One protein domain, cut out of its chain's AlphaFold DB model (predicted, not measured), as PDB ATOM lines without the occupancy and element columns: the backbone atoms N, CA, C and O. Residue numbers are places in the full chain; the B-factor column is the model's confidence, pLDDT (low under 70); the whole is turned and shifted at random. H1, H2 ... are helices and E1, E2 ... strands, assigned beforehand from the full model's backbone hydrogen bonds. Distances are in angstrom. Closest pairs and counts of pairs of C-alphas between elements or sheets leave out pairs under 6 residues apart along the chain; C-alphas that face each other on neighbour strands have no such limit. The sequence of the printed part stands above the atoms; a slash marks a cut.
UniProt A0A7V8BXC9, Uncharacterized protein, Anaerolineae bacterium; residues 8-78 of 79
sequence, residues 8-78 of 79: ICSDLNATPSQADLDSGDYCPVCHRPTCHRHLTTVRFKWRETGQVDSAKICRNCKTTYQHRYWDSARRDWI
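AT A GLANCE: This is residues 8 to 78 of the 79 residues of an uncharacterized protein of Anaerolineae bacterium (UniProt A0A7V8BXC9). A long hairpin, E1 and E2, with short E3 beside E1, makes one end of an elongated model; small helices H1 and H2 lie at the other, where residues 10 to 15 stick out. The 71 printed residues, under half in named elements, run H1 H2 E1 E2 H3 E3, class mixed, with antiparallel sheet E2 E1 E3. It is only just compact, close to loose: radius of gyration of the C-alphas 13.3 A, spans 41 by 21 by 16 A.

HOW THE PARTS SIT: E1, residues 39 to 46, and E2, residues 52 to 58, form an antiparallel hairpin; N 42 and O 55 are 2.9 A apart. E3, residues 75 to 77, is antiparallel to E1, with N 45 and O 76 2.8 A apart. H3, residues 59 to 63, only grazes the sheet. H1, residues 8 to 11, is close to H3 but not clearly touching: C-alphas 8 and 60, the closest, are 7.8 A apart. H2, residues 18 to 22, is apart from both. The O i to N i+4 pairs of H2 and H3 are within hydrogen-bond range; H1 is too short for one.

IN THESE COORDINATES: E1 spans 21.3 A from C-alpha 39 at (139.595, 146.283, 140.219), E2 19.8 A. E3 ends at C-alpha 77 (135.714, 154.252, 125.778).

THE WHOLE: The farthest C-alphas, 13 and 49, are 42.7 A apart. Links H2 to E1 and H3 to E3 are long. The printed part has no cut; no printed residue is under pLDDT 70.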
ATOM      1  N   ILE A   8     139.423 151.412 148.647       95.00
ATOM      2  CA  ILE A   8     137.993 151.069 148.703       95.00
ATOM      3  C   ILE A   8     137.665 150.202 149.926       95.00
ATOM      4  O   ILE A   8     136.643 150.413 150.565       95.00
ATOM      5  N   CYS A   9     138.517 149.234 150.280       95.06
ATOM      6  CA  CYS A   9     138.317 148.469 151.514       95.06
ATOM      7  C   CYS A   9     138.393 149.374 152.749       95.06
ATOM      8  O   CYS A   9     137.573 149.226 153.646       95.06
ATOM      9  N   SER A  10     139.338 150.317 152.759       93.31
ATOM     10  CA  SER A  10     139.516 151.271 153.859       93.31
ATOM     11  C   SER A  10     138.281 152.162 154.023       93.31
ATOM     12  O   SER A  10     137.759 152.272 155.126       93.31
ATOM     13  N   ASP A  11     137.746 152.700 152.920       93.12
ATOM     14  CA  ASP A  11     136.521 153.516 152.915       93.12
ATOM     15  C   ASP A  11     135.292 152.731 153.422       93.12
ATOM     16  O   ASP A  11     134.376 153.303 154.012       93.12
ATOM     17  N   LEU A  12     135.267 151.411 153.202       92.31
ATOM     18  CA  LEU A  12     134.186 150.513 153.626       92.31
ATOM     19  C   LEU A  12     134.412 149.879 155.009       92.31
ATOM     20  O   LEU A  12     133.603 149.045 155.414       92.31
ATOM     21  N   ASN A  13     135.496 150.220 155.719       92.00
ATOM     22  CA  ASN A  13     135.933 149.538 156.946       92.00
ATOM     23  C   ASN A  13     135.993 148.002 156.800       92.00
ATOM     24  O   ASN A  13     135.656 147.252 157.714       92.00
ATOM     25  N   ALA A  14     136.405 147.528 155.623       92.69
ATOM     26  CA  ALA A  14     136.556 146.116 155.305       92.69
ATOM     27  C   ALA A  14     138.038 145.719 155.284       92.69
ATOM     28  O   ALA A  14     138.898 146.497 154.871       92.69
ATOM     29  N   THR A  15     138.334 144.470 155.635       91.44
ATOM     30  CA  THR A  15     139.698 143.929 155.573       91.44
ATOM     31  C   THR A  15     139.895 143.154 154.264       91.44
ATOM     32  O   THR A  15     139.192 142.166 154.042       91.44
ATOM     33  N   PRO A  16     140.798 143.578 153.357       90.31
ATOM     34  CA  PRO A  16     141.143 142.790 152.174       90.31
ATOM     35  C   PRO A  16     141.933 141.535 152.566       90.31
ATOM     36  O   PRO A  16     142.697 141.556 153.529       90.31
ATOM     37  N   SER A  17     141.794 140.457 151.792       93.31
ATOM     38  CA  SER A  17     142.688 139.306 151.934       93.31
ATOM     39  C   SER A  17     144.083 139.641 151.390       93.31
ATOM     40  O   SER A  17     144.214 140.454 150.472       93.31
ATOM     41  N   GLN A  18     145.127 138.988 151.910       93.50
ATOM     42  CA  GLN A  18     146.488 139.166 151.390       93.50
ATOM     43  C   GLN A  18     146.580 138.771 149.906       93.50
ATOM     44  O   GLN A  18     147.179 139.491 149.117       93.50
ATOM     45  N   ALA A  19     145.882 137.709 149.492       93.94
ATOM     46  CA  ALA A  19     145.831 137.289 148.091       93.94
ATOM     47  C   ALA A  19     145.238 138.370 147.161       93.94
ATOM     48  O   ALA A  19     145.727 138.573 146.045       93.94
ATOM     49  N   ASP A  20     144.215 139.105 147.622       93.56
ATOM     50  CA  ASP A  20     143.643 140.226 146.866       93.56
ATOM     51  C   ASP A  20     144.614 141.409 146.758       93.56
ATOM     52  O   ASP A  20     144.581 142.142 145.766       93.56
ATOM     53  N   LEU A  21     145.437 141.634 147.785       94.62
ATOM     54  CA  LEU A  21     146.466 142.674 147.806       94.62
ATOM     55  C   LEU A  21     147.631 142.317 146.879       94.62
ATOM     56  O   LEU A  21     148.046 143.152 146.076       94.62
ATOM     57  N   ASP A  22     148.088 141.067 146.908       96.12
ATOM     58  CA  ASP A  22     149.183 140.573 146.068       96.12
ATOM     59  C   ASP A  22     148.830 140.642 144.573       96.12
ATOM     60  O   ASP A  22     149.657 140.990 143.728       96.12
ATOM     61  N   SER A  23     147.557 140.383 144.253       94.31
ATOM     62  CA  SER A  23     146.994 140.470 142.898       94.31
ATOM     63  C   SER A  23     146.364 141.832 142.573       94.31
ATOM     64  O   SER A  23     145.648 141.968 141.569       94.31
ATOM     65  N   GLY A  24     146.579 142.828 143.435       94.69
ATOM     66  CA  GLY A  24     146.066 144.180 143.271       94.69
ATOM     67  C   GLY A  24     146.804 144.990 142.208       94.69
ATOM     68  O   GLY A  24     147.643 144.491 141.449       94.69
ATOM     69  N   ASP A  25     146.431 146.264 142.120       96.50
ATOM     70  CA  ASP A  25     147.113 147.250 141.292       96.50
ATOM     71  C   ASP A  25     146.726 148.684 141.673       96.50
ATOM     72  O   ASP A  25     145.748 148.932 142.388       96.50
ATOM     73  N   TYR A  26     147.477 149.650 141.156       95.75
ATOM     74  CA  TYR A  26     147.127 151.062 141.257       95.75
ATOM     75  C   TYR A  26     146.166 151.445 140.135       95.75
ATOM     76  O   TYR A  26     146.404 151.168 138.962       95.75
ATOM     77  N   CYS A  27     145.070 152.122 140.484       95.19
ATOM     78  CA  CYS A  27     144.145 152.622 139.473       95.19
ATOM     79  C   CYS A  27     144.839 153.707 138.630       95.19
ATOM     80  O   CYS A  27     145.228 154.726 139.195       95.19
ATOM     81  N   PRO A  28     144.938 153.586 137.299       93.56
ATOM     82  CA  PRO A  28     145.622 154.584 136.473       93.56
ATOM     83  C   PRO A  28     144.855 155.912 136.345       93.56
ATOM     84  O   PRO A  28     145.405 156.879 135.837       93.56
ATOM     85  N   VAL A  29     143.595 155.961 136.795       94.25
ATOM     86  CA  VAL A  29     142.742 157.162 136.751       94.25
ATOM     87  C   VAL A  29     142.928 158.032 137.996       94.25
ATOM     88  O   VAL A  29     143.025 159.247 137.890       94.25
ATOM     89  N   CYS A  30     142.943 157.421 139.184       94.25
ATOM     90  CA  CYS A  30     143.007 158.143 140.463       94.25
ATOM     91  C   CYS A  30     144.263 157.837 141.289       94.25
ATOM     92  O   CYS A  30     144.406 158.357 142.393       94.25
ATOM     93  N   HIS A  31     145.136 156.963 140.789       94.50
ATOM     94  CA  HIS A  31     146.405 156.543 141.390       94.50
ATOM     95  C   HIS A  31     146.298 155.959 142.806       94.50
ATOM     96  O   HIS A  31     147.291 155.861 143.521       94.50
ATOM     97  N   ARG A  32     145.100 155.521 143.218       95.06
ATOM     98  CA  ARG A  32     144.882 154.881 144.522       95.06
ATOM     99  C   ARG A  32     145.138 153.370 144.465       95.06
ATOM    100  O   ARG A  32     144.724 152.726 143.490       95.06
ATOM    101  N   PRO A  33     145.750 152.786 145.513       96.19
ATOM    102  CA  PRO A  33     145.986 151.352 145.585       96.19
ATOM    103  C   PRO A  33     144.655 150.609 145.734       96.19
ATOM    104  O   PRO A  33     143.789 150.978 146.538       96.19
ATOM    105  N   THR A  34     144.456 149.581 144.914       97.00
ATOM    106  CA  THR A  34     143.192 148.849 144.826       97.00
ATOM    107  C   THR A  34     143.457 147.348 144.791       97.00
ATOM    108  O   THR A  34     144.211 146.861 143.953       97.00
ATOM    109  N   CYS A  35     142.826 146.599 145.698       96.56
ATOM    110  CA  CYS A  35     142.936 145.144 145.693       96.56
ATOM    111  C   CYS A  35     142.210 144.538 144.485       96.56
ATOM    112  O   CYS A  35     141.300 145.152 143.920       96.56
ATOM    113  N   HIS A  36     142.572 143.309 144.123       95.38
ATOM    114  CA  HIS A  36     142.047 142.605 142.956       95.38
ATOM    115  C   HIS A  36     140.515 142.628 142.864       95.38
ATOM    116  O   HIS A  36     139.957 142.990 141.831       95.38
ATOM    117  N   ARG A  37     139.829 142.341 143.978       95.38
ATOM    118  CA  ARG A  37     138.360 142.332 144.090       95.38
ATOM    119  C   ARG A  37     137.685 143.655 143.705       95.38
ATOM    120  O   ARG A  37     136.532 143.673 143.270       95.38
ATOM    121  N   HIS A  38     138.382 144.770 143.904       96.62
ATOM    122  CA  HIS A  38     137.876 146.111 143.624       96.62
ATOM    123  C   HIS A  38     138.412 146.704 142.319       96.62
ATOM    124  O   HIS A  38     138.029 147.823 141.960       96.62
ATOM    125  N   LEU A  39     139.251 145.966 141.595       95.88
ATOM    126  CA  LEU A  39     139.595 146.283 140.219       95.88
ATOM    127  C   LEU A  39     138.495 145.795 139.277       95.88
ATOM    128  O   LEU A  39     137.790 144.819 139.524       95.88
ATOM    129  N   THR A  40     138.347 146.497 138.168       95.31
ATOM    130  CA  THR A  40     137.475 146.121 137.067       95.31
ATOM    131  C   THR A  40     138.161 146.455 135.755       95.31
ATOM    132  O   THR A  40     138.940 147.408 135.671       95.31
ATOM    133  N   THR A  41     137.898 145.648 134.738       95.12
ATOM    134  CA  THR A  41     138.477 145.839 133.414       95.12
ATOM    135  C   THR A  41     137.566 146.736 132.594       95.12
ATOM    136  O   THR A  41     136.384 146.449 132.431       95.12
ATOM    137  N   VAL A  42     138.136 147.802 132.048       94.06
ATOM    138  CA  VAL A  42     137.487 148.672 131.069       94.06
ATOM    139  C   VAL A  42     138.102 148.473 129.705       94.06
ATOM    140  O   VAL A  42     139.305 148.235 129.593       94.06
ATOM    141  N   ARG A  43     137.269 148.571 128.671       94.44
ATOM    142  CA  ARG A  43     137.696 148.430 127.278       94.44
ATOM    143  C   ARG A  43     137.615 149.764 126.568       94.44
ATOM    144  O   ARG A  43     136.658 150.522 126.747       94.44
ATOM    145  N   PHE A  44     138.603 150.020 125.732       93.88
ATOM    146  CA  PHE A  44     138.668 151.221 124.923       93.88
ATOM    147  C   PHE A  44     139.301 150.922 123.574       93.88
ATOM    148  O   PHE A  44     139.979 149.915 123.389       93.88
ATOM    149  N   LYS A  45     139.048 151.809 122.624       94.44
ATOM    150  CA  LYS A  45     139.659 151.811 121.306       94.44
ATOM    151  C   LYS A  45     140.654 152.960 121.239       94.44
ATOM    152  O   LYS A  45     140.320 154.091 121.589       94.44
ATOM    153  N   TRP A  46     141.870 152.685 120.793       94.06
ATOM    154  CA  TRP A  46     142.845 153.722 120.476       94.06
ATOM    155  C   TRP A  46     142.357 154.515 119.263       94.06
ATOM    156  O   TRP A  46     142.037 153.932 118.229       94.06
ATOM    157  N   ARG A  47     142.280 155.842 119.373       92.31
ATOM    158  CA  ARG A  47     141.804 156.715 118.285       92.31
ATOM    159  C   ARG A  47     142.764 156.731 117.097       92.31
ATOM    160  O   ARG A  47     142.311 156.795 115.963       92.31
ATOM    161  N   GLU A  48     144.062 156.641 117.368       93.38
ATOM    162  CA  GLU A  48     145.118 156.709 116.352       93.38
ATOM    163  C   GLU A  48     145.187 155.436 115.498       93.38
ATOM    164  O   GLU A  48     145.284 155.513 114.278       93.38
ATOM    165  N   THR A  49     145.106 154.257 116.123       94.19
ATOM    166  CA  THR A  49     145.268 152.963 115.431       94.19
ATOM    167  C   THR A  49     143.954 152.223 115.202       94.19
ATOM    168  O   THR A  49     143.894 151.273 114.427       94.19
ATOM    169  N   GLY A  50     142.892 152.603 115.910       92.00
ATOM    170  CA  GLY A  50     141.638 151.865 115.943       92.00
ATOM    171  C   GLY A  50     141.706 150.527 116.690       92.00
ATOM    172  O   GLY A  50     140.715 149.796 116.692       92.00
ATOM    173  N   GLN A  51     142.827 150.192 117.331       95.12
ATOM    174  CA  GLN A  51     142.984 148.939 118.064       95.12
ATOM    175  C   GLN A  51     142.180 148.958 119.369       95.12
ATOM    176  O   GLN A  51     142.172 149.956 120.088       95.12
ATOM    177  N   VAL A  52     141.525 147.841 119.688       94.81
ATOM    178  CA  VAL A  52     140.851 147.649 120.977       94.81
ATOM    179  C   VAL A  52     141.857 147.152 122.002       94.81
ATOM    180  O   VAL A  52     142.608 146.213 121.744       94.81
ATOM    181  N   ASP A  53     141.829 147.769 123.173       94.94
ATOM    182  CA  ASP A  53     142.665 147.423 124.308       94.94
ATOM    183  C   ASP A  53     141.851 147.491 125.610       94.94
ATOM    184  O   ASP A  53     140.669 147.866 125.634       94.94
ATOM    185  N   SER A  54     142.463 147.072 126.712       94.25
ATOM    186  CA  SER A  54     141.829 147.048 128.018       94.25
ATOM    187  C   SER A  54     142.770 147.483 129.131       94.25
ATOM    188  O   SER A  54     143.973 147.262 129.084       94.25
ATOM    189  N   ALA A  55     142.201 148.092 130.166       93.19
ATOM    190  CA  ALA A  55     142.932 148.498 131.357       93.19
ATOM    191  C   ALA A  55     142.168 148.090 132.614       93.19
ATOM    192  O   ALA A  55     140.934 148.103 132.637       93.19
ATOM    193  N   LYS A  56     142.899 147.763 133.682       94.81
ATOM    194  CA  LYS A  56     142.314 147.586 135.014       94.81
ATOM    195  C   LYS A  56     142.224 148.940 135.711       94.81
ATOM    196  O   LYS A  56     143.212 149.658 135.809       94.81
ATOM    197  N   ILE A  57     141.041 149.279 136.208       95.69
ATOM    198  CA  ILE A  57     140.776 150.489 136.995       95.69
ATOM    199  C   ILE A  57     140.038 150.120 138.279       95.69
ATOM    200  O   ILE A  57     139.448 149.045 138.371       95.69
ATOM    201  N   CYS A  58     140.015 151.004 139.275       96.31
ATOM    202  CA  CYS A  58     139.194 150.767 140.459       96.31
ATOM    203  C   CYS A  58     137.697 150.920 140.146       96.31
ATOM    204  O   CYS A  58     137.285 151.737 139.313       96.31
ATOM    205  N   ARG A  59     136.863 150.157 140.859       95.31
ATOM    206  CA  ARG A  59     135.403 150.177 140.704       95.31
ATOM    207  C   ARG A  59     134.813 151.576 140.910       95.31
ATOM    208  O   ARG A  59     133.915 151.948 140.169       95.31
ATOM    209  N   ASN A  60     135.358 152.391 141.815       95.12
ATOM    210  CA  ASN A  60     134.869 153.759 142.029       95.12
ATOM    211  C   ASN A  60     135.011 154.633 140.769       95.12
ATOM    212  O   ASN A  60     134.052 155.292 140.369       95.12
ATOM    213  N   CYS A  61     136.167 154.601 140.092       94.94
ATOM    214  CA  CYS A  61     136.380 155.336 138.836       94.94
ATOM    215  C   CYS A  61     135.557 154.766 137.671       94.94
ATOM    216  O   CYS A  61     135.244 155.484 136.714       94.94
ATOM    217  N   LYS A  62     135.192 153.480 137.737       94.06
ATOM    218  CA  LYS A  62     134.231 152.886 136.806       94.06
ATOM    219  C   LYS A  62     132.835 153.460 137.022       94.06
ATOM    220  O   LYS A  62     132.270 154.015 136.086       94.06
ATOM    221  N   THR A  63     132.316 153.360 138.245       92.94
ATOM    222  CA  THR A  63     130.954 153.763 138.621       92.94
ATOM    223  C   THR A  63     130.711 155.258 138.423       92.94
ATOM    224  O   THR A  63     129.642 155.652 137.977       92.94
ATOM    225  N   THR A  64     131.713 156.093 138.694       94.00
ATOM    226  CA  THR A  64     131.640 157.555 138.495       94.00
ATOM    227  C   THR A  64     131.947 157.992 137.061       94.00
ATOM    228  O   THR A  64     132.000 159.185 136.783       94.00
ATOM    229  N   TYR A  65     132.202 157.048 136.147       91.69
ATOM    230  CA  TYR A  65     132.624 157.308 134.768       91.69
ATOM    231  C   TYR A  65     133.895 158.163 134.616       91.69
ATOM    232  O   TYR A  65     134.205 158.597 133.509       91.69
ATOM    233  N   GLN A  66     134.696 158.340 135.674       91.12
ATOM    234  CA  GLN A  66     135.939 159.118 135.612       91.12
ATOM    235  C   GLN A  66     136.937 158.583 134.580       91.12
ATOM    236  O   GLN A  66     137.646 159.359 133.945       91.12
ATOM    237  N   HIS A  67     136.950 157.267 134.358       89.69
ATOM    238  CA  HIS A  67     137.775 156.650 133.320       89.69
ATOM    239  C   HIS A  67     137.509 157.213 131.919       89.69
ATOM    240  O   HIS A  67     138.422 157.202 131.112       89.69
ATOM    241  N   ARG A  68     136.322 157.764 131.629       89.25
ATOM    242  CA  ARG A  68     136.044 158.381 130.321       89.25
ATOM    243  C   ARG A  68     136.835 159.663 130.068       89.25
ATOM    244  O   ARG A  68     137.096 159.993 128.916       89.25
ATOM    245  N   TYR A  69     137.219 160.364 131.132       89.19
ATOM    246  CA  TYR A  69     138.062 161.558 131.058       89.19
ATOM    247  C   TYR A  69     139.552 161.219 131.084       89.19
ATOM    248  O   TYR A  69     140.380 162.044 130.705       89.19
ATOM    249  N   TRP A  70     139.904 160.000 131.502       89.50
ATOM    250  CA  TRP A  70     141.270 159.517 131.413       89.50
ATOM    251  C   TRP A  70     141.648 159.323 129.942       89.50
ATOM    252  O   TRP A  70     141.100 158.464 129.250       89.50
ATOM    253  N   ASP A  71     142.593 160.148 129.483       86.50
ATOM    254  CA  ASP A  71     143.187 160.078 128.144       86.50
ATOM    255  C   ASP A  71     142.146 160.149 127.004       86.50
ATOM    256  O   ASP A  71     142.238 159.454 125.991       86.50
ATOM    257  N   SER A  72     141.126 161.003 127.163       87.88
ATOM    258  CA  SER A  72     140.008 161.155 126.212       87.88
ATOM    259  C   SER A  72     140.436 161.604 124.807       87.88
ATOM    260  O   SER A  72     139.749 161.311 123.826       87.88
ATOM    261  N   ALA A  73     141.591 162.268 124.695       88.38
ATOM    262  CA  ALA A  73     142.179 162.679 123.423       88.38
ATOM    263  C   ALA A  73     142.671 161.491 122.582       88.38
ATOM    264  O   ALA A  73     142.648 161.563 121.355       88.38
ATOM    265  N   ARG A  74     143.094 160.391 123.224       90.12
ATOM    266  CA  ARG A  74     143.657 159.208 122.549       90.12
ATOM    267  C   ARG A  74     142.766 157.980 122.629       90.12
ATOM    268  O   ARG A  74     142.931 157.062 121.827       90.12
ATOM    269  N   ARG A  75     141.821 157.945 123.568       90.38
ATOM    270  CA  ARG A  75     140.979 156.777 123.841       90.38
ATOM    271  C   ARG A  75     139.518 157.059 123.565       90.38
ATOM    272  O   ARG A  75     138.990 158.130 123.866       90.38
ATOM    273  N   ASP A  76     138.863 156.055 123.011       90.31
ATOM    274  CA  ASP A  76     137.421 156.006 122.846       90.31
ATOM    275  C   ASP A  76     136.855 154.855 123.683       90.31
ATOM    276  O   ASP A  76     137.159 153.684 123.457       90.31
ATOM    277  N   TRP A  77     136.104 155.194 124.729       86.88
ATOM    278  CA  TRP A  77     135.714 154.252 125.778       86.88
ATOM    279  C   TRP A  77     134.457 153.475 125.395       86.88
ATOM    280  O   TRP A  77     133.397 154.065 125.202       86.88
ATOM    281  N   ILE A  78     134.568 152.145 125.345       85.62
ATOM    282  CA  ILE A  78     133.496 151.261 124.870       85.62
ATOM    283  C   ILE A  78     132.630 150.778 126.036       85.62
ATOM    284  O   ILE A  78     131.406 150.844 125.964       85.62
TER     285      ILE A  78